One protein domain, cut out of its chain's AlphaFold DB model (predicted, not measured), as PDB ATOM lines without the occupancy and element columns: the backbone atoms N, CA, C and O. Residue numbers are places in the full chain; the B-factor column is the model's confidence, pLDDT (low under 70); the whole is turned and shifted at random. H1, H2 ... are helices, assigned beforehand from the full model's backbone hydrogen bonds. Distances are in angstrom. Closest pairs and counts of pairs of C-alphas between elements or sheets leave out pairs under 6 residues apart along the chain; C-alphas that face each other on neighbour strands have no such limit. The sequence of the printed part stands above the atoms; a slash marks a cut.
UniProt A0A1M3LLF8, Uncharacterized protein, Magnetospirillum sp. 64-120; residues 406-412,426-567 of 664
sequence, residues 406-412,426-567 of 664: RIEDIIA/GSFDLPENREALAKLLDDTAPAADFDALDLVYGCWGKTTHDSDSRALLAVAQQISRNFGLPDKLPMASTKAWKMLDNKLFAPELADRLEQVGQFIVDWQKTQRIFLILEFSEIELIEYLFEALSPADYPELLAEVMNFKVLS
ATOM      1  N   ARG A 406     -48.039   1.331  17.836       77.94
ATOM      2  CA  ARG A 406     -48.570   2.511  17.124       77.94
ATOM      3  C   ARG A 406     -48.056   2.592  15.680       77.94
ATOM      4  O   ARG A 406     -48.815   2.964  14.788       77.94
ATOM      5  N   ILE A 407     -46.786   2.260  15.438       80.94
ATOM      6  CA  ILE A 407     -46.203   2.202  14.090       80.94
ATOM      7  C   ILE A 407     -46.867   1.094  13.261       80.94
ATOM      8  O   ILE A 407     -47.272   1.354  12.128       80.94
ATOM      9  N   GLU A 408     -47.024  -0.109  13.811       83.62
ATOM     10  CA  GLU A 408     -47.669  -1.241  13.134       83.62
ATOM     11  C   GLU A 408     -49.141  -0.953  12.809       83.62
ATOM     12  O   GLU A 408     -49.573  -1.215  11.686       83.62
ATOM     13  N   ASP A 409     -49.885  -0.312  13.714       80.44
ATOM     14  CA  ASP A 409     -51.264   0.138  13.481       80.44
ATOM     15  C   ASP A 409     -51.346   1.155  12.326       80.44
ATOM     16  O   ASP A 409     -52.215   1.049  11.453       80.44
ATOM     17  N   ILE A 410     -50.420   2.123  12.270       77.81
ATOM     18  CA  ILE A 410     -50.344   3.109  11.178       77.81
ATOM     19  C   ILE A 410     -49.969   2.428   9.855       77.81
ATOM     20  O   ILE A 410     -50.566   2.733   8.818       77.81
ATOM     21  N   ILE A 411     -49.034   1.476   9.860       79.88
ATOM     22  CA  ILE A 411     -48.667   0.689   8.672       79.88
ATOM     23  C   ILE A 411     -49.852  -0.173   8.208       79.88
ATOM     24  O   ILE A 411     -50.124  -0.248   7.009       79.88
ATOM     25  N   ALA A 412     -50.611  -0.770   9.128       79.31
ATOM     26  CA  ALA A 412     -51.806  -1.564   8.838       79.31
ATOM     27  C   ALA A 412     -53.007  -0.722   8.357       79.31
ATOM     28  O   ALA A 412     -53.897  -1.254   7.683       79.31
ATOM     29  N   GLY A 426     -45.228  -7.644   0.573       84.00
ATOM     30  CA  GLY A 426     -43.985  -7.071   1.109       84.00
ATOM     31  C   GLY A 426     -43.786  -7.314   2.602       84.00
ATOM     32  O   GLY A 426     -44.719  -7.735   3.290       84.00
ATOM     33  N   SER A 427     -42.564  -7.088   3.087       86.81
ATOM     34  CA  SER A 427     -42.221  -7.316   4.488       86.81
ATOM     35  C   SER A 427     -42.827  -6.273   5.435       86.81
ATOM     36  O   SER A 427     -42.960  -5.091   5.110       86.81
ATOM     37  N   PHE A 428     -43.160  -6.737   6.640       84.31
ATOM     38  CA  PHE A 428     -43.570  -5.931   7.789       84.31
ATOM     39  C   PHE A 428     -42.404  -5.615   8.741       84.31
ATOM     40  O   PHE A 428     -42.620  -4.958   9.756       84.31
ATOM     41  N   ASP A 429     -41.178  -6.038   8.411       86.19
ATOM     42  CA  ASP A 429     -39.988  -5.762   9.218       86.19
ATOM     43  C   ASP A 429     -39.790  -4.249   9.418       86.19
ATOM     44  O   ASP A 429     -39.733  -3.463   8.461       86.19
ATOM     45  N   LEU A 430     -39.679  -3.847  10.686       86.12
ATOM     46  CA  LEU A 430     -39.428  -2.464  11.080       86.12
ATOM     47  C   LEU A 430     -37.922  -2.145  11.010       86.12
ATOM     48  O   LEU A 430     -37.109  -2.967  11.440       86.12
ATOM     49  N   PRO A 431     -37.525  -0.952  10.526       88.75
ATOM     50  CA  PRO A 431     -36.138  -0.501  10.565       88.75
ATOM     51  C   PRO A 431     -35.646  -0.318  12.009       88.75
ATOM     52  O   PRO A 431     -36.426  -0.037  12.922       88.75
ATOM     53  N   GLU A 432     -34.328  -0.407  12.200       87.25
ATOM     54  CA  GLU A 432     -33.671  -0.264  13.510       87.25
ATOM     55  C   GLU A 432     -33.997   1.084  14.181       87.25
ATOM     56  O   GLU A 432     -34.258   1.151  15.382       87.25
ATOM     57  N   ASN A 433     -34.052   2.164  13.394       89.56
ATOM     58  CA  ASN A 433     -34.331   3.517  13.872       89.56
ATOM     59  C   ASN A 433     -35.841   3.793  14.004       89.56
ATOM     60  O   ASN A 433     -36.436   4.570  13.247       89.56
ATOM     61  N   ARG A 434     -36.469   3.148  14.994       87.69
ATOM     62  CA  ARG A 434     -37.907   3.287  15.291       87.69
ATOM     63  C   ARG A 434     -38.328   4.728  15.601       87.69
ATOM     64  O   ARG A 434     -39.426   5.129  15.228       87.69
ATOM     65  N   GLU A 435     -37.465   5.528  16.230       88.56
ATOM     66  CA  GLU A 435     -37.759   6.936  16.538       88.56
ATOM     67  C   GLU A 435     -37.868   7.813  15.286       88.56
ATOM     68  O   GLU A 435     -38.759   8.665  15.202       88.56
ATOM     69  N   ALA A 436     -36.977   7.628  14.309       88.94
ATOM     70  CA  ALA A 436     -37.060   8.348  13.043       88.94
ATOM     71  C   ALA A 436     -38.295   7.914  12.241       88.94
ATOM     72  O   ALA A 436     -38.985   8.766  11.681       88.94
ATOM     73  N   LEU A 437     -38.635   6.619  12.264       90.19
ATOM     74  CA  LEU A 437     -39.865   6.112  11.656       90.19
ATOM     75  C   LEU A 437     -41.120   6.716  12.307       90.19
ATOM     76  O   LEU A 437     -42.015   7.163  11.593       90.19
ATOM     77  N   ALA A 438     -41.172   6.805  13.640       89.12
ATOM     78  CA  ALA A 438     -42.276   7.450  14.353       89.12
ATOM     79  C   ALA A 438     -42.464   8.917  13.922       89.12
ATOM     80  O   ALA A 438     -43.584   9.333  13.648       89.12
ATOM     81  N   LYS A 439     -41.369   9.683  13.790       90.06
ATOM     82  CA  LYS A 439     -41.391  11.092  13.339       90.06
ATOM     83  C   LYS A 439     -41.823  11.261  11.876       90.06
ATOM     84  O   LYS A 439     -42.367  12.301  11.524       90.06
ATOM     85  N   LEU A 440     -41.594  10.258  11.026       91.00
ATOM     86  CA  LEU A 440     -42.034  10.250   9.623       91.00
ATOM     87  C   LEU A 440     -43.494   9.806   9.440       91.00
ATOM     88  O   LEU A 440     -44.105  10.141   8.425       91.00
ATOM     89  N   LEU A 441     -44.033   9.034  10.388       90.19
ATOM     90  CA  LEU A 441     -45.408   8.526  10.374       90.19
ATOM     91  C   LEU A 441     -46.393   9.369  11.198       90.19
ATOM     92  O   LEU A 441     -47.599   9.219  11.010       90.19
ATOM     93  N   ASP A 442     -45.921  10.244  12.091       87.44
ATOM     94  CA  ASP A 442     -46.790  11.136  12.865       87.44
ATOM     95  C   ASP A 442     -47.563  12.122  11.969       87.44
ATOM     96  O   ASP A 442     -47.170  12.415  10.836       87.44
ATOM     97  N   ASP A 443     -48.681  12.648  12.471       79.06
ATOM     98  CA  ASP A 443     -49.442  13.677  11.762       79.06
ATOM     99  C   ASP A 443     -48.775  15.056  11.806       79.06
ATOM    100  O   ASP A 443     -49.053  15.894  10.944       79.06
ATOM    101  N   THR A 444     -47.840  15.274  12.730       76.06
ATOM    102  CA  THR A 444     -46.956  16.442  12.769       76.06
ATOM    103  C   THR A 444     -45.750  16.206  11.853       76.06
ATOM    104  O   THR A 444     -44.626  16.007  12.310       76.06
ATOM    105  N   ALA A 445     -45.997  16.176  10.539       69.06
ATOM    106  CA  ALA A 445     -44.956  15.927   9.539       69.06
ATOM    107  C   ALA A 445     -43.763  16.906   9.695       69.06
ATOM    108  O   ALA A 445     -43.985  18.065  10.059       69.06
ATOM    109  N   PRO A 446     -42.510  16.485   9.412       81.81
ATOM    110  CA  PRO A 446     -41.336  17.330   9.635       81.81
ATOM    111  C   PRO A 446     -41.428  18.668   8.894       81.81
ATOM    112  O   PRO A 446     -41.760  18.702   7.712       81.81
ATOM    113  N   ALA A 447     -41.095  19.769   9.573       80.56
ATOM    114  CA  ALA A 447     -41.261  21.122   9.033       80.56
ATOM    115  C   ALA A 447     -40.319  21.456   7.855       80.56
ATOM    116  O   ALA A 447     -40.549  22.437   7.148       80.56
ATOM    117  N   ALA A 448     -39.268  20.658   7.637       89.44
ATOM    118  CA  ALA A 448     -38.328  20.819   6.536       89.44
ATOM    119  C   ALA A 448     -38.122  19.514   5.750       89.44
ATOM    120  O   ALA A 448     -37.966  18.427   6.305       89.44
ATOM    121  N   ASP A 449     -38.055  19.653   4.425       92.94
ATOM    122  CA  ASP A 449     -37.858  18.558   3.466       92.94
ATOM    123  C   ASP A 449     -36.476  17.887   3.599       92.94
ATOM    124  O   ASP A 449     -36.343  16.687   3.377       92.94
ATOM    125  N   PHE A 450     -35.454  18.634   4.037       93.81
ATOM    126  CA  PHE A 450     -34.136  18.075   4.361       93.81
ATOM    127  C   PHE A 450     -34.172  17.202   5.621       93.81
ATOM    128  O   PHE A 450     -33.659  16.086   5.586       93.81
ATOM    129  N   ASP A 451     -34.843  17.650   6.686       93.69
ATOM    130  CA  ASP A 451     -34.989  16.882   7.928       93.69
ATOM    131  C   ASP A 451     -35.773  15.587   7.670       93.69
ATOM    132  O   ASP A 451     -35.355  14.506   8.082       93.69
ATOM    133  N   ALA A 452     -36.872  15.668   6.909       94.62
ATOM    134  CA  ALA A 452     -37.624  14.494   6.463       94.62
ATOM    135  C   ALA A 452     -36.756  13.528   5.634       94.62
ATOM    136  O   ALA A 452     -36.824  12.311   5.817       94.62
ATOM    137  N   LEU A 453     -35.918  14.054   4.738       94.88
ATOM    138  CA  LEU A 453     -35.042  13.255   3.885       94.88
ATOM    139  C   LEU A 453     -33.929  12.555   4.684       94.88
ATOM    140  O   LEU A 453     -33.687  11.366   4.462       94.88
ATOM    141  N   ASP A 454     -33.274  13.236   5.626       95.06
ATOM    142  CA  ASP A 454     -32.254  12.609   6.478       95.06
ATOM    143  C   ASP A 454     -32.868  11.661   7.531       95.06
ATOM    144  O   ASP A 454     -32.239  10.653   7.850       95.06
ATOM    145  N   LEU A 455     -34.118  11.859   7.975       94.88
ATOM    146  CA  LEU A 455     -34.864  10.846   8.745       94.88
ATOM    147  C   LEU A 455     -35.144   9.579   7.913       94.88
ATOM    148  O   LEU A 455     -34.943   8.469   8.409       94.88
ATOM    149  N   VAL A 456     -35.542   9.713   6.638       95.31
ATOM    150  CA  VAL A 456     -35.710   8.567   5.713       95.31
ATOM    151  C   VAL A 456     -34.377   7.835   5.520       95.31
ATOM    152  O   VAL A 456     -34.323   6.601   5.552       95.31
ATOM    153  N   TYR A 457     -33.275   8.575   5.396       95.31
ATOM    154  CA  TYR A 457     -31.933   7.996   5.337       95.31
ATOM    155  C   TYR A 457     -31.469   7.374   6.657       95.31
ATOM    156  O   TYR A 457     -30.737   6.386   6.616       95.31
ATOM    157  N   GLY A 458     -31.925   7.882   7.800       93.38
ATOM    158  CA  GLY A 458     -31.708   7.286   9.119       93.38
ATOM    159  C   GLY A 458     -32.479   5.983   9.351       93.38
ATOM    160  O   GLY A 458     -32.119   5.247  10.266       93.38
ATOM    161  N   CYS A 459     -33.499   5.687   8.536       93.00
ATOM    162  CA  CYS A 459     -34.287   4.452   8.601       93.00
ATOM    163  C   CYS A 459     -33.814   3.374   7.610       93.00
ATOM    164  O   CYS A 459     -33.753   2.204   7.977       93.00
ATOM    165  N   TRP A 460     -33.480   3.747   6.364       92.88
ATOM    166  CA  TRP A 460     -33.163   2.785   5.287       92.88
ATOM    167  C   TRP A 460     -31.845   3.045   4.541       92.88
ATOM    168  O   TRP A 460     -31.517   2.309   3.612       92.88
ATOM    169  N   GLY A 461     -31.076   4.075   4.898       90.88
ATOM    170  CA  GLY A 461     -29.816   4.412   4.228       90.88
ATOM    171  C   GLY A 461     -29.968   5.045   2.835       90.88
ATOM    172  O   GLY A 461     -31.014   5.002   2.185       90.88
ATOM    173  N   LYS A 462     -28.888   5.670   2.347       91.25
ATOM    174  CA  LYS A 462     -28.895   6.464   1.095       91.25
ATOM    175  C   LYS A 462     -28.957   5.590  -0.174       91.25
ATOM    176  O   LYS A 462     -29.562   5.989  -1.176       91.25
ATOM    177  N   THR A 463     -28.386   4.387  -0.108       90.62
ATOM    178  CA  THR A 463     -28.172   3.437  -1.218       90.62
ATOM    179  C   THR A 463     -29.325   2.468  -1.491       90.62
ATOM    180  O   THR A 463     -29.279   1.759  -2.495       90.62
ATOM    181  N   THR A 464     -30.357   2.429  -0.646       90.88
ATOM    182  CA  THR A 464     -31.489   1.506  -0.815       90.88
ATOM    183  C   THR A 464     -32.301   1.811  -2.081       90.88
ATOM    184  O   THR A 464     -32.540   2.975  -2.430       90.88
ATOM    185  N   HIS A 465     -32.690   0.734  -2.765       90.94
ATOM    186  CA  HIS A 465     -33.541   0.663  -3.954       90.94
ATOM    187  C   HIS A 465     -34.319  -0.661  -3.911       90.94
ATOM    188  O   HIS A 465     -33.892  -1.575  -3.205       90.94
ATOM    189  N   ASP A 466     -35.423  -0.752  -4.659       90.44
ATOM    190  CA  ASP A 466     -36.258  -1.955  -4.798       90.44
ATOM    191  C   ASP A 466     -36.591  -2.666  -3.458       90.44
ATOM    192  O   ASP A 466     -36.618  -3.893  -3.368       90.44
ATOM    193  N   SER A 467     -36.849  -1.887  -2.397       92.56
ATOM    194  CA  SER A 467     -37.231  -2.391  -1.072       92.56
ATOM    195  C   SER A 467     -38.694  -2.832  -1.025       92.56
ATOM    196  O   SER A 467     -39.589  -2.156  -1.536       92.56
ATOM    197  N   ASP A 468     -38.948  -3.939  -0.335       92.81
ATOM    198  CA  ASP A 468     -40.263  -4.531  -0.110       92.81
ATOM    199  C   ASP A 468     -40.928  -4.090   1.212       92.81
ATOM    200  O   ASP A 468     -41.975  -4.623   1.576       92.81
ATOM    201  N   SER A 469     -40.348  -3.128   1.941       92.44
ATOM    202  CA  SER A 469     -40.812  -2.736   3.280       92.44
ATOM    203  C   SER A 469     -42.142  -1.966   3.264       92.44
ATOM    204  O   SER A 469     -42.250  -0.861   2.721       92.44
ATOM    205  N   ARG A 470     -43.152  -2.498   3.966       90.25
ATOM    206  CA  ARG A 470     -44.436  -1.821   4.239       90.25
ATOM    207  C   ARG A 470     -44.276  -0.545   5.067       90.25
ATOM    208  O   ARG A 470     -45.051   0.389   4.869       90.25
ATOM    209  N   ALA A 471     -43.267  -0.468   5.937       91.38
ATOM    210  CA  ALA A 471     -42.962   0.739   6.706       91.38
ATOM    211  C   ALA A 471     -42.512   1.897   5.794       91.38
ATOM    212  O   ALA A 471     -42.998   3.019   5.936       91.38
ATOM    213  N   LEU A 472     -41.658   1.612   4.802       94.19
ATOM    214  CA  LEU A 472     -41.233   2.593   3.798       94.19
ATOM    215  C   LEU A 472     -42.409   3.061   2.931       94.19
ATOM    216  O   LEU A 472     -42.508   4.248   2.621       94.19
ATOM    217  N   LEU A 473     -43.321   2.154   2.573       93.31
ATOM    218  CA  LEU A 473     -44.529   2.496   1.821       93.31
ATOM    219  C   LEU A 473     -45.455   3.434   2.610       93.31
ATOM    220  O   LEU A 473     -45.916   4.431   2.053       93.31
ATOM    221  N   ALA A 474     -45.707   3.142   3.890       91.88
ATOM    222  CA  ALA A 474     -46.523   3.995   4.755       91.88
ATOM    223  C   ALA A 474     -45.905   5.399   4.900       91.88
ATOM    224  O   ALA A 474     -46.606   6.398   4.744       91.88
ATOM    225  N   VAL A 475     -44.580   5.485   5.080       93.75
ATOM    226  CA  VAL A 475     -43.847   6.763   5.070       93.75
ATOM    227  C   VAL A 475     -44.004   7.487   3.733       93.75
ATOM    228  O   VAL A 475     -44.371   8.658   3.726       93.75
ATOM    229  N   ALA A 476     -43.782   6.813   2.601       94.75
ATOM    230  CA  ALA A 476     -43.896   7.413   1.270       94.75
ATOM    231  C   ALA A 476     -45.309   7.965   0.995       94.75
ATOM    232  O   ALA A 476     -45.458   9.025   0.376       94.75
ATOM    233  N   GLN A 477     -46.349   7.291   1.492       92.81
ATOM    234  CA  GLN A 477     -47.733   7.764   1.447       92.81
ATOM    235  C   GLN A 477     -47.941   8.990   2.355       92.81
ATOM    236  O   GLN A 477     -48.321  10.043   1.838       92.81
ATOM    237  N   GLN A 478     -47.606   8.911   3.650       91.25
ATOM    238  CA  GLN A 478     -47.772  10.008   4.619       91.25
ATOM    239  C   GLN A 478     -47.039  11.286   4.170       91.25
ATOM    240  O   GLN A 478     -47.667  12.332   4.007       91.25
ATOM    241  N   ILE A 479     -45.741  11.223   3.847       92.56
ATOM    242  CA  ILE A 479     -44.961  12.426   3.480       92.56
ATOM    243  C   ILE A 479     -45.312  12.995   2.092       92.56
ATOM    244  O   ILE A 479     -44.896  14.104   1.759       92.56
ATOM    245  N   SER A 480     -46.090  12.275   1.272       92.44
ATOM    246  CA  SER A 480     -46.592  12.774  -0.021       92.44
ATOM    247  C   SER A 480     -48.043  13.271   0.019       92.44
ATOM    248  O   SER A 480     -48.545  13.774  -0.993       92.44
ATOM    249  N   ARG A 481     -48.730  13.209   1.171       89.94
ATOM    250  CA  ARG A 481     -50.127  13.665   1.312       89.94
ATOM    251  C   ARG A 481     -50.335  15.135   0.914       89.94
ATOM    252  O   ARG A 481     -51.330  15.448   0.270       89.94
ATOM    253  N   ASN A 482     -49.347  15.995   1.185       90.12
ATOM    254  CA  ASN A 482     -49.364  17.438   0.901       90.12
ATOM    255  C   ASN A 482     -48.849  17.817  -0.510       90.12
ATOM    256  O   ASN A 482     -48.450  18.954  -0.739       90.12
ATOM    257  N   PHE A 483     -48.809  16.890  -1.473       92.56
ATOM    258  CA  PHE A 483     -48.313  17.171  -2.832       92.56
ATOM    259  C   PHE A 483     -49.007  18.389  -3.474       92.56
ATOM    260  O   PHE A 483     -50.234  18.445  -3.547       92.56
ATOM    261  N   GLY A 484     -48.222  19.348  -3.972       88.88
ATOM    262  CA  GLY A 484     -48.698  20.592  -4.585       88.88
ATOM    263  C   GLY A 484     -49.356  21.600  -3.634       88.88
ATOM    264  O   GLY A 484     -49.847  22.628  -4.104       88.88
ATOM    265  N   LEU A 485     -49.373  21.334  -2.325       89.06
ATOM    266  CA  LEU A 485     -49.923  22.200  -1.276       89.06
ATOM    267  C   LEU A 485     -48.791  22.904  -0.492       89.06
ATOM    268  O   LEU A 485     -47.610  22.639  -0.741       89.06
ATOM    269  N   PRO A 486     -49.111  23.815   0.450       84.69
ATOM    270  CA  PRO A 486     -48.196  24.162   1.536       84.69
ATOM    271  C   PRO A 486     -47.742  22.916   2.309       84.69
ATOM    272  O   PRO A 486     -48.389  21.870   2.253       84.69
ATOM    273  N   ASP A 487     -46.620  23.033   3.019       87.44
ATOM    274  CA  ASP A 487     -46.059  21.968   3.865       87.44
ATOM    275  C   ASP A 487     -45.810  20.651   3.097       87.44
ATOM    276  O   ASP A 487     -45.974  19.540   3.608       87.44
ATOM    277  N   LYS A 488     -45.438  20.792   1.818       90.56
ATOM    278  CA  LYS A 488     -45.001  19.714   0.926       90.56
ATOM    279  C   LYS A 488     -43.543  19.332   1.193       90.56
ATOM    280  O   LYS A 488     -42.695  20.202   1.372       90.56
ATOM    281  N   LEU A 489     -43.248  18.032   1.122       93.38
ATOM    282  CA  LEU A 489     -41.910  17.455   1.326       93.38
ATOM    283  C   LEU A 489     -41.406  16.810   0.019       93.38
ATOM    284  O   LEU A 489     -41.446  15.582  -0.137       93.38
ATOM    285  N   PRO A 490     -41.059  17.615  -1.007       93.94
ATOM    286  CA  PRO A 490     -40.907  17.138  -2.376       93.94
ATOM    287  C   PRO A 490     -39.645  16.292  -2.614       93.94
ATOM    288  O   PRO A 490     -39.693  15.391  -3.452       93.94
ATOM    289  N   MET A 491     -38.530  16.513  -1.916       95.06
ATOM    290  CA  MET A 491     -37.328  15.670  -2.009       95.06
ATOM    291  C   MET A 491     -37.498  14.373  -1.218       95.06
ATOM    292  O   MET A 491     -37.224  13.298  -1.763       95.06
ATOM    293  N   ALA A 492     -37.990  14.450   0.021       95.25
ATOM    294  CA  ALA A 492     -38.202  13.288   0.881       95.25
ATOM    295  C   ALA A 492     -39.223  12.314   0.275       95.25
ATOM    296  O   ALA A 492     -38.926  11.127   0.129       95.25
ATOM    297  N   SER A 493     -40.381  12.813  -0.182       94.81
ATOM    298  CA  SER A 493     -41.388  11.987  -0.867       94.81
ATOM    299  C   SER A 493     -40.835  11.331  -2.133       94.81
ATOM    300  O   SER A 493     -40.946  10.115  -2.294       94.81
ATOM    301  N   THR A 494     -40.180  12.097  -3.007       96.00
ATOM    302  CA  THR A 494     -39.618  11.570  -4.261       96.00
ATOM    303  C   THR A 494     -38.559  10.500  -4.009       96.00
ATOM    304  O   THR A 494     -38.529   9.500  -4.726       96.00
ATOM    305  N   LYS A 495     -37.711  10.655  -2.984       96.19
ATOM    306  CA  LYS A 495     -36.722   9.628  -2.628       96.19
ATOM    307  C   LYS A 495     -37.372   8.400  -1.984       96.19
ATOM    308  O   LYS A 495     -37.015   7.297  -2.385       96.19
ATOM    309  N   ALA A 496     -38.353   8.553  -1.093       95.75
ATOM    310  CA  ALA A 496     -39.058   7.416  -0.493       95.75
ATOM    311  C   ALA A 496     -39.770   6.552  -1.553       95.75
ATOM    312  O   ALA A 496     -39.560   5.340  -1.596       95.75
ATOM    313  N   TRP A 497     -40.506   7.164  -2.493       96.62
ATOM    314  CA  TRP A 497     -41.119   6.435  -3.616       96.62
ATOM    315  C   TRP A 497     -40.081   5.757  -4.533       96.62
ATOM    316  O   TRP A 497     -40.342   4.672  -5.051       96.62
ATOM    317  N   LYS A 498     -38.884   6.342  -4.686       95.81
ATOM    318  CA  LYS A 498     -37.743   5.762  -5.426       95.81
ATOM    319  C   LYS A 498     -37.004   4.624  -4.711       95.81
ATOM    320  O   LYS A 498     -36.114   4.024  -5.312       95.81
ATOM    321  N   MET A 499     -37.299   4.357  -3.439       95.81
ATOM    322  CA  MET A 499     -36.634   3.308  -2.652       95.81
ATOM    323  C   MET A 499     -37.423   1.987  -2.623       95.81
ATOM    324  O   MET A 499     -36.862   0.977  -2.214       95.81
ATOM    325  N   LEU A 500     -38.680   1.989  -3.080       95.12
ATOM    326  CA  LEU A 500     -39.611   0.851  -3.103       95.12
ATOM    327  C   LEU A 500     -39.466  -0.035  -4.358       95.12
ATOM    328  O   LEU A 500     -39.160   0.478  -5.435       95.12
ATOM    329  N   ASP A 501     -39.780  -1.337  -4.259       94.19
ATOM    330  CA  ASP A 501     -39.947  -2.212  -5.435       94.19
ATOM    331  C   ASP A 501     -41.203  -1.832  -6.232       94.19
ATOM    332  O   ASP A 501     -42.356  -2.071  -5.850       94.19
ATOM    333  N   ASN A 502     -40.930  -1.292  -7.414       92.19
ATOM    334  CA  ASN A 502     -41.881  -0.868  -8.431       92.19
ATOM    335  C   ASN A 502     -42.841  -1.970  -8.911       92.19
ATOM    336  O   ASN A 502     -43.939  -1.657  -9.375       92.19
ATOM    337  N   LYS A 503     -42.451  -3.248  -8.840       90.69
ATOM    338  CA  LYS A 503     -43.279  -4.389  -9.274       90.69
ATOM    339  C   LYS A 503     -44.204  -4.862  -8.160       90.69
ATOM    340  O   LYS A 503     -45.386  -5.100  -8.405       90.69
ATOM    341  N   LEU A 504     -43.671  -4.991  -6.946       91.44
ATOM    342  CA  LEU A 504     -44.412  -5.422  -5.764       91.44
ATOM    343  C   LEU A 504     -45.549  -4.448  -5.427       91.44
ATOM    344  O   LEU A 504     -46.709  -4.865  -5.311       91.44
ATOM    345  N   PHE A 505     -45.202  -3.158  -5.350       92.25
ATOM    346  CA  PHE A 505     -46.080  -2.049  -4.968       92.25
ATOM    347  C   PHE A 505     -46.682  -1.296  -6.166       92.25
ATOM    348  O   PHE A 505     -47.158  -0.170  -6.032       92.25
ATOM    349  N   ALA A 506     -46.700  -1.915  -7.352       92.06
ATOM    350  CA  ALA A 506     -47.309  -1.346  -8.554       92.06
ATOM    351  C   ALA A 506     -48.729  -0.752  -8.352       92.06
ATOM    352  O   ALA A 506     -48.972   0.327  -8.896       92.06
ATOM    353  N   PRO A 507     -49.677  -1.371  -7.605       91.12
ATOM    354  CA  PRO A 507     -50.987  -0.755  -7.390       91.12
ATOM    355  C   PRO A 507     -50.931   0.451  -6.442       91.12
ATOM    356  O   PRO A 507     -51.662   1.412  -6.663       91.12
ATOM    357  N   GLU A 508     -50.043   0.470  -5.442       92.06
ATOM    358  CA  GLU A 508     -49.846   1.647  -4.588       92.06
ATOM    359  C   GLU A 508     -49.141   2.807  -5.317       92.06
ATOM    360  O   GLU A 508     -49.483   3.968  -5.090       92.06
ATOM    361  N   LEU A 509     -48.221   2.521  -6.250       94.50
ATOM    362  CA  LEU A 509     -47.653   3.531  -7.158       94.50
ATOM    363  C   LEU A 509     -48.714   4.089  -8.128       94.50
ATOM    364  O   LEU A 509     -48.713   5.286  -8.421       94.50
ATOM    365  N   ALA A 510     -49.626   3.242  -8.619       94.75
ATOM    366  CA  ALA A 510     -50.731   3.667  -9.476       94.75
ATOM    367  C   ALA A 510     -51.732   4.553  -8.717       94.75
ATOM    368  O   ALA A 510     -52.061   5.631  -9.203       94.75
ATOM    369  N   ASP A 511     -52.126   4.164  -7.502       94.00
ATOM    370  CA  ASP A 511     -52.956   4.977  -6.600       94.00
ATOM    371  C   ASP A 511     -52.326   6.356  -6.354       94.00
ATOM    372  O   ASP A 511     -52.965   7.395  -6.515       94.00
ATOM    373  N   ARG A 512     -51.018   6.396  -6.072       95.00
ATOM    374  CA  ARG A 512     -50.296   7.657  -5.877       95.00
ATOM    375  C   ARG A 512     -50.312   8.551  -7.121       95.00
ATOM    376  O   ARG A 512     -50.444   9.770  -6.990       95.00
ATOM    377  N   LEU A 513     -50.193   7.973  -8.317       96.81
ATOM    378  CA  LEU A 513     -50.280   8.718  -9.574       96.81
ATOM    379  C   LEU A 513     -51.721   9.167  -9.886       96.81
ATOM    380  O   LEU A 513     -51.900  10.262 -10.418       96.81
ATOM    381  N   GLU A 514     -52.737   8.383  -9.515       95.94
ATOM    382  CA  GLU A 514     -54.161   8.735  -9.629       95.94
ATOM    383  C   GLU A 514     -54.524   9.903  -8.697       95.94
ATOM    384  O   GLU A 514     -55.098  10.894  -9.149       95.94
ATOM    385  N   GLN A 515     -54.089   9.866  -7.433       94.69
ATOM    386  CA  GLN A 515     -54.248  10.960  -6.462       94.69
ATOM    387  C   GLN A 515     -53.612  12.270  -6.959       94.69
ATOM    388  O   GLN A 515     -54.247  13.328  -6.947       94.69
ATOM    389  N   VAL A 516     -52.364  12.198  -7.439       95.44
ATOM    390  CA  VAL A 516     -51.648  13.349  -8.019       95.44
ATOM    391  C   VAL A 516     -52.340  13.845  -9.292       95.44
ATOM    392  O   VAL A 516     -52.466  15.055  -9.490       95.44
ATOM    393  N   GLY A 517     -52.839  12.934 -10.130       94.25
ATOM    394  CA  GLY A 517     -53.601  13.260 -11.330       94.25
ATOM    395  C   GLY A 517     -54.892  14.006 -11.020       94.25
ATOM    396  O   GLY A 517     -55.098  15.094 -11.555       94.25
ATOM    397  N   GLN A 518     -55.706  13.490 -10.099       94.69
ATOM    398  CA  GLN A 518     -56.954  14.114  -9.660       94.69
ATOM    399  C   GLN A 518     -56.712  15.533  -9.121       94.69
ATOM    400  O   GLN A 518     -57.389  16.467  -9.554       94.69
ATOM    401  N   PHE A 519     -55.704  15.728  -8.260       93.56
ATOM    402  CA  PHE A 519     -55.306  17.053  -7.766       93.56
ATOM    403  C   PHE A 519     -54.917  18.009  -8.911       93.56
ATOM    404  O   PHE A 519     -55.459  19.113  -9.027       93.56
ATOM    405  N   ILE A 520     -54.025  17.572  -9.806       94.06
ATOM    406  CA  ILE A 520     -53.551  18.360 -10.955       94.06
ATOM    407  C   ILE A 520     -54.694  18.702 -11.924       94.06
ATOM    408  O   ILE A 520     -54.693  19.777 -12.537       94.06
ATOM    409  N   VAL A 521     -55.660  17.801 -12.091       91.69
ATOM    410  CA  VAL A 521     -56.820  17.955 -12.975       91.69
ATOM    411  C   VAL A 521     -57.876  18.872 -12.355       91.69
ATOM    412  O   VAL A 521     -58.413  19.723 -13.065       91.69
ATOM    413  N   ASP A 522     -58.138  18.790 -11.050       92.25
ATOM    414  CA  ASP A 522     -59.067  19.695 -10.358       92.25
ATOM    415  C   ASP A 522     -58.509  21.118 -10.222       92.25
ATOM    416  O   ASP A 522     -59.238  22.086 -10.469       92.25
ATOM    417  N   TRP A 523     -57.204  21.284  -9.984       91.19
ATOM    418  CA  TRP A 523     -56.560  22.599 -10.094       91.19
ATOM    419  C   TRP A 523     -56.694  23.173 -11.515       91.19
ATOM    420  O   TRP A 523     -57.028  24.344 -11.720       91.19
ATOM    421  N   GLN A 524     -56.510  22.332 -12.538       90.25
ATOM    422  CA  GLN A 524     -56.691  22.735 -13.935       90.25
ATOM    423  C   GLN A 524     -58.145  23.031 -14.332       90.25
ATOM    424  O   GLN A 524     -58.338  23.630 -15.394       90.25
ATOM    425  N   LYS A 525     -59.146  22.673 -13.517       88.94
ATOM    426  CA  LYS A 525     -60.542  23.121 -13.677       88.94
ATOM    427  C   LYS A 525     -60.790  24.470 -12.994       88.94
ATOM    428  O   LYS A 525     -61.546  25.275 -13.527       88.94
ATOM    429  N   THR A 526     -60.172  24.725 -11.837       86.56
ATOM    430  CA  THR A 526     -60.482  25.899 -10.996       86.56
ATOM    431  C   THR A 526     -59.762  27.190 -11.403       86.56
ATOM    432  O   THR A 526     -60.311  28.264 -11.167       86.56
ATOM    433  N   GLN A 527     -58.592  27.109 -12.054       66.62
ATOM    434  CA  GLN A 527     -57.983  28.179 -12.882       66.62
ATOM    435  C   GLN A 527     -57.821  29.585 -12.247       66.62
ATOM    436  O   GLN A 527     -57.680  30.569 -12.970       66.62
ATOM    437  N   ARG A 528     -57.798  29.723 -10.913       61.75
ATOM    438  CA  ARG A 528     -57.594  31.038 -10.261       61.75
ATOM    439  C   ARG A 528     -56.130  31.486 -10.209       61.75
ATOM    440  O   ARG A 528     -55.868  32.681 -10.260       61.75
ATOM    441  N   ILE A 529     -55.194  30.544 -10.082       75.56
ATOM    442  CA  ILE A 529     -53.743  30.778  -9.984       75.56
ATOM    443  C   ILE A 529     -53.020  29.656 -10.752       75.56
ATOM    444  O   ILE A 529     -53.542  28.545 -10.878       75.56
ATOM    445  N   PHE A 530     -51.829  29.926 -11.286       78.94
ATOM    446  CA  PHE A 530     -50.978  28.913 -11.918       78.94
ATOM    447  C   PHE A 530     -50.426  27.922 -10.873       78.94
ATOM    448  O   PHE A 530     -49.911  28.346  -9.843       78.94
ATOM    449  N   LEU A 531     -50.507  26.612 -11.140       86.88
ATOM    450  CA  LEU A 531     -49.936  25.584 -10.261       86.88
ATOM    451  C   LEU A 531     -48.412  25.531 -10.423       86.88
ATOM    452  O   LEU A 531     -47.923  25.200 -11.504       86.88
ATOM    453  N   ILE A 532     -47.678  25.809  -9.347       86.06
ATOM    454  CA  ILE A 532     -46.219  25.667  -9.291       86.06
ATOM    455  C   ILE A 532     -45.893  24.363  -8.557       86.06
ATOM    456  O   ILE A 532     -46.206  24.212  -7.378       86.06
ATOM    457  N   LEU A 533     -45.276  23.427  -9.279       92.38
ATOM    458  CA  LEU A 533     -44.698  22.201  -8.728       92.38
ATOM    459  C   LEU A 533     -43.175  22.343  -8.684       92.38
ATOM    460  O   LEU A 533     -42.581  22.855  -9.638       92.38
ATOM    461  N   GLU A 534     -42.547  21.852  -7.617       92.12
ATOM    462  CA  GLU A 534     -41.088  21.814  -7.513       92.12
ATOM    463  C   GLU A 534     -40.475  20.835  -8.517       92.12
ATOM    464  O   GLU A 534     -41.135  19.934  -9.046       92.12
ATOM    465  N   PHE A 535     -39.161  20.962  -8.729       92.62
ATOM    466  CA  PHE A 535     -38.399  20.025  -9.553       92.62
ATOM    467  C   PHE A 535     -38.654  18.565  -9.148       92.62
ATOM    468  O   PHE A 535     -38.934  17.739 -10.014       92.62
ATOM    469  N   SER A 536     -38.602  18.263  -7.847       94.38
ATOM    470  CA  SER A 536     -38.776  16.900  -7.336       94.38
ATOM    471  C   SER A 536     -40.226  16.418  -7.450       94.38
ATOM    472  O   SER A 536     -40.447  15.261  -7.769       94.38
ATOM    473  N   GLU A 537     -41.231  17.295  -7.329       95.25
ATOM    474  CA  GLU A 537     -42.641  16.926  -7.567       95.25
ATOM    475  C   GLU A 537     -42.892  16.533  -9.029       95.25
ATOM    476  O   GLU A 537     -43.604  15.569  -9.317       95.25
ATOM    477  N   ILE A 538     -42.266  17.252  -9.965       95.62
ATOM    478  CA  ILE A 538     -42.247  16.883 -11.385       95.62
ATOM    479  C   ILE A 538     -41.500  15.556 -11.572       95.62
ATOM    480  O   ILE A 538     -41.952  14.704 -12.335       95.62
ATOM    481  N   GLU A 539     -40.385  15.360 -10.867       96.06
ATOM    482  CA  GLU A 539     -39.599  14.129 -10.923       96.06
ATOM    483  C   GLU A 539     -40.350  12.913 -10.348       96.06
ATOM    484  O   GLU A 539     -40.220  11.825 -10.898       96.06
ATOM    485  N   LEU A 540     -41.192  13.082  -9.323       96.56
ATOM    486  CA  LEU A 540     -42.083  12.038  -8.810       96.56
ATOM    487  C   LEU A 540     -43.112  11.619  -9.868       96.56
ATOM    488  O   LEU A 540     -43.320  10.424 -10.070       96.56
ATOM    489  N   ILE A 541     -43.714  12.569 -10.594       97.25
ATOM    490  CA  ILE A 541     -44.631  12.238 -11.700       97.25
ATOM    491  C   ILE A 541     -43.881  11.527 -12.835       97.25
ATOM    492  O   ILE A 541     -44.386  10.544 -13.379       97.25
ATOM    493  N   GLU A 542     -42.680  11.996 -13.196       96.31
ATOM    494  CA  GLU A 542     -41.851  11.306 -14.190       96.31
ATOM    495  C   GLU A 542     -41.472   9.893 -13.710       96.31
ATOM    496  O   GLU A 542     -41.581   8.955 -14.492       96.31
ATOM    497  N   TYR A 543     -41.122   9.703 -12.436       96.31
ATOM    498  CA  TYR A 543     -40.800   8.395 -11.860       96.31
ATOM    499  C   TYR A 543     -41.995   7.436 -11.873       96.31
ATOM    500  O   TYR A 543     -41.877   6.345 -12.422       96.31
ATOM    501  N   LEU A 544     -43.158   7.844 -11.354       96.44
ATOM    502  CA  LEU A 544     -44.361   7.001 -11.324       96.44
ATOM    503  C   LEU A 544     -44.809   6.609 -12.747       96.44
ATOM    504  O   LEU A 544     -45.151   5.454 -12.992       96.44
ATOM    505  N   PHE A 545     -44.724   7.529 -13.718       96.31
ATOM    506  CA  PHE A 545     -44.975   7.222 -15.133       96.31
ATOM    507  C   PHE A 545     -43.927   6.271 -15.748       96.31
ATOM    508  O   PHE A 545     -44.222   5.540 -16.700       96.31
ATOM    509  N   GLU A 546     -42.680   6.299 -15.270       94.56
ATOM    510  CA  GLU A 546     -41.610   5.442 -15.792       94.56
ATOM    511  C   GLU A 546     -41.506   4.068 -15.117       94.56
ATOM    512  O   GLU A 546     -41.038   3.130 -15.769       94.56
ATOM    513  N   ALA A 547     -42.005   3.939 -13.888       93.44
ATOM    514  CA  ALA A 547     -42.121   2.697 -13.128       93.44
ATOM    515  C   ALA A 547     -43.309   1.823 -13.566       93.44
ATOM    516  O   ALA A 547     -43.180   0.602 -13.668       93.44
ATOM    517  N   LEU A 548     -44.468   2.437 -13.824       93.94
ATOM    518  CA  LEU A 548     -45.712   1.711 -14.084       93.94
ATOM    519  C   LEU A 548     -45.770   1.081 -15.484       93.94
ATOM    520  O   LEU A 548     -45.296   1.623 -16.486       93.94
ATOM    521  N   SER A 549     -46.420  -0.081 -15.543       90.56
ATOM    522  CA  SER A 549     -46.611  -0.863 -16.763       90.56
ATOM    523  C   SER A 549     -47.750  -0.304 -17.638       90.56
ATOM    524  O   SER A 549     -48.873  -0.133 -17.151       90.56
ATOM    525  N   PRO A 550     -47.523  -0.089 -18.951       90.94
ATOM    526  CA  PRO A 550     -48.566   0.312 -19.895       90.94
ATOM    527  C   PRO A 550     -49.518  -0.832 -20.280       90.94
ATOM    528  O   PRO A 550     -50.476  -0.587 -21.010       90.94
ATOM    529  N   ALA A 551     -49.265  -2.069 -19.834       89.56
ATOM    530  CA  ALA A 551     -50.218  -3.170 -19.984       89.56
ATOM    531  C   ALA A 551     -51.382  -3.037 -18.989       89.56
ATOM    532  O   ALA A 551     -52.534  -3.260 -19.358       89.56
ATOM    533  N   ASP A 552     -51.067  -2.628 -17.759       90.81
ATOM    534  CA  ASP A 552     -51.965  -2.669 -16.603       90.81
ATOM    535  C   ASP A 552     -52.645  -1.315 -16.341       90.81
ATOM    536  O   ASP A 552     -53.831  -1.269 -16.021       90.81
ATOM    537  N   TYR A 553     -51.927  -0.201 -16.557       93.88
ATOM    538  CA  TYR A 553     -52.411   1.164 -16.282       93.88
ATOM    539  C   TYR A 553     -52.449   2.101 -17.519       93.88
ATOM    540  O   TYR A 553     -52.062   3.270 -17.413       93.88
ATOM    541  N   PRO A 554     -52.912   1.656 -18.711       93.12
ATOM    542  CA  PRO A 554     -52.842   2.454 -19.944       93.12
ATOM    543  C   PRO A 554     -53.686   3.738 -19.913       93.12
ATOM    544  O   PRO A 554     -53.348   4.700 -20.601       93.12
ATOM    545  N   GLU A 555     -54.777   3.757 -19.142       92.75
ATOM    546  CA  GLU A 555     -55.654   4.925 -18.981       92.75
ATOM    547  C   GLU A 555     -54.968   6.029 -18.168       92.75
ATOM    548  O   GLU A 555     -54.769   7.138 -18.662       92.75
ATOM    549  N   LEU A 556     -54.515   5.686 -16.959       94.44
ATOM    550  CA  LEU A 556     -53.827   6.587 -16.035       94.44
ATOM    551  C   LEU A 556     -52.556   7.185 -16.658       94.44
ATOM    552  O   LEU A 556     -52.329   8.393 -16.605       94.44
ATOM    553  N   LEU A 557     -51.752   6.357 -17.331       95.38
ATOM    554  CA  LEU A 557     -50.549   6.817 -18.028       95.38
ATOM    555  C   LEU A 557     -50.877   7.717 -19.234       95.38
ATOM    556  O   LEU A 557     -50.111   8.632 -19.541       95.38
ATOM    557  N   ALA A 558     -52.016   7.523 -19.907       93.69
ATOM    558  CA  ALA A 558     -52.463   8.444 -20.950       93.69
ATOM    559  C   ALA A 558     -52.940   9.782 -20.357       93.69
ATOM    560  O   ALA A 558     -52.704  10.832 -20.959       93.69
ATOM    561  N   GLU A 559     -53.537   9.784 -19.161       93.88
ATOM    562  CA  GLU A 559     -53.978  11.011 -18.489       93.88
ATOM    563  C   GLU A 559     -52.815  11.937 -18.092       93.88
ATOM    564  O   GLU A 559     -52.946  13.157 -18.217       93.88
ATOM    565  N   VAL A 560     -51.631  11.398 -17.771       95.12
ATOM    566  CA  VAL A 560     -50.404  12.199 -17.548       95.12
ATOM    567  C   VAL A 560     -50.070  13.096 -18.753       95.12
ATOM    568  O   VAL A 560     -49.519  14.192 -18.597       95.12
ATOM    569  N   MET A 561     -50.458  12.711 -19.976       94.38
ATOM    570  CA  MET A 561     -50.275  13.553 -21.168       94.38
ATOM    571  C   MET A 561     -51.183  14.796 -21.176       94.38
ATOM    572  O   MET A 561     -50.886  15.770 -21.875       94.38
ATOM    573  N   ASN A 562     -52.236  14.832 -20.361       91.81
ATOM    574  CA  ASN A 562     -53.109  15.994 -20.193       91.81
ATOM    575  C   ASN A 562     -52.595  16.987 -19.137       91.81
ATOM    576  O   ASN A 562     -53.068  18.123 -19.104       91.81
ATOM    577  N   PHE A 563     -51.604  16.625 -18.311       93.19
ATOM    578  CA  PHE A 563     -51.085  17.490 -17.245       93.19
ATOM    579  C   PHE A 563     -50.355  18.718 -17.819       93.19
ATOM    580  O   PHE A 563     -49.159  18.678 -18.117       93.19
ATOM    581  N   LYS A 564     -51.064  19.847 -17.963       90.44
ATOM    582  CA  LYS A 564     -50.515  21.092 -18.538       90.44
ATOM    583  C   LYS A 564     -49.293  21.612 -17.776       90.44
ATOM    584  O   LYS A 564     -48.376  22.124 -18.413       90.44
ATOM    585  N   VAL A 565     -49.254  21.423 -16.451       90.44
ATOM    586  CA  VAL A 565     -48.143  21.831 -15.568       90.44
ATOM    587  C   VAL A 565     -46.804  21.188 -15.953       90.44
ATOM    588  O   VAL A 565     -45.772  21.848 -15.913       90.44
ATOM    589  N   LEU A 566     -46.814  19.949 -16.462       92.19
ATOM    590  CA  LEU A 566     -45.611  19.285 -16.973       92.19
ATOM    591  C   LEU A 566     -45.066  19.931 -18.260       92.19
ATOM    592  O   LEU A 566     -43.923  19.675 -18.638       92.19
ATOM    593  N   SER A 567     -45.861  20.751 -18.960       88.62
ATOM    594  CA  SER A 567     -45.456  21.485 -20.164       88.62
ATOM    595  C   SER A 567     -44.746  20.566 -21.181       88.62
ATOM    596  O   SER A 567     -45.369  19.620 -21.681       88.62
TER     597      SER A 567
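What this domain is: This is residues 406 to 412 and 426 to 567 of the 664 residues of an uncharacterized protein of Magnetospirillum sp. 64-120 (UniProt A0A1M3LLF8). Three helices, H3, H5 and H7, stand side by side in a row with H5 in the middle; H4 packs on H5, and the longest helix, H6, slants past H7 and packs on it with residues 509 to 513, while H8 packs on H6 so that the centres of H6, H7 and H8 make a triangle. At the H3 and H4 end, H2 packs on both of these helices, and H1 crosses H4 about perpendicularly and packs on H2. The printed part has 149 residues with eight named helices, H1 to H8 in chain order, and no named strand; its class is all helix. It is compact, with a radius of gyration of the C-alphas of 15.2 A, and spans 44 by 35 by 27 A.

Where its parts are: H1, residues 406 to 412, begins at C-alpha 406 at (-48.570, 2.511, 17.124) and is 9.8 A long. After the cut come H2, residues 434 to 441, 10.4 A; H3, residues 449 to 460, 16.6 A; H4, residues 470 to 480, 15.4 A; and H5, residues 490 to 497, 10.8 A. H6, residues 506 to 526, is 30.4 A long and begins at C-alpha 506 at (-47.309, -1.346, -8.554). H7, residues 535 to 547, is 18.1 A long. H8, residues 554 to 562, is 13.5 A long and ends at C-alpha 562 at (-53.109, 15.994, -20.193).

How they stand to each other: The helix packing is part aligned, part crossed: 4 of 9 touching pairs are at a shallow tilt. H1 touches H4 about perpendicular, at 89 degrees; their closest C-alphas, of Ile 411 and Ala 474, are 5.6 A apart. H1 also touches H2, closest at the C-alphas of Ile 407 and Ala 438, 6.6 A. H2 and H3 form a helical hairpin, closest at the C-alphas of Ala 436 and Leu 455, 5.4 A. H2 touches H4 at a steep tilt of 42 degrees, closest at the C-alphas of Leu 441 and Val 475, 5.8 A. H3 and H4 are near each other, with 9 pairs of C-alphas within 10 A. H3 and H5 touch at a shallow tilt of 21 degrees, the same way, closest at the C-alphas of Leu 453 and Ala 492, 4.4 A. H4 and H5 form a helical hairpin, closest at the C-alphas of Ala 476 and Ala 496, 5.1 A. H7 touches H5 with residues 536 to 540 alone, closest at the C-alphas of Thr 494 and Leu 540, 5.2 A. H6, with residues 509 to 513 alone, touches H7 at a steep tilt of 49 degrees, closest at the C-alphas of Leu 509 and Leu 544, 6.3 A. H6, with residues 510 to 517 alone, touches H8 at a shallow tilt of 33 degrees, only just short of steep, closest at the C-alphas of Glu 514 and Leu 556, 6.8 A. H1 and H8 are apart. Each O i to N i+4 pair is within hydrogen-bond range in H1 to H7; in H8 3 of 5 are.

The domain as a whole: The two C-alphas farthest apart, of Glu 432 and Arg 528, are 46.0 A apart. Residues 413 to 425 are not printed, and C-alphas 412 and 426 are 12.3 A apart across this cut. The links printed whole, from H2 to H3 through H7 to H8, are short. The mean pLDDT of the printed part is 90.6; residues 445, 527 and 528 are under 70 in this predicted model.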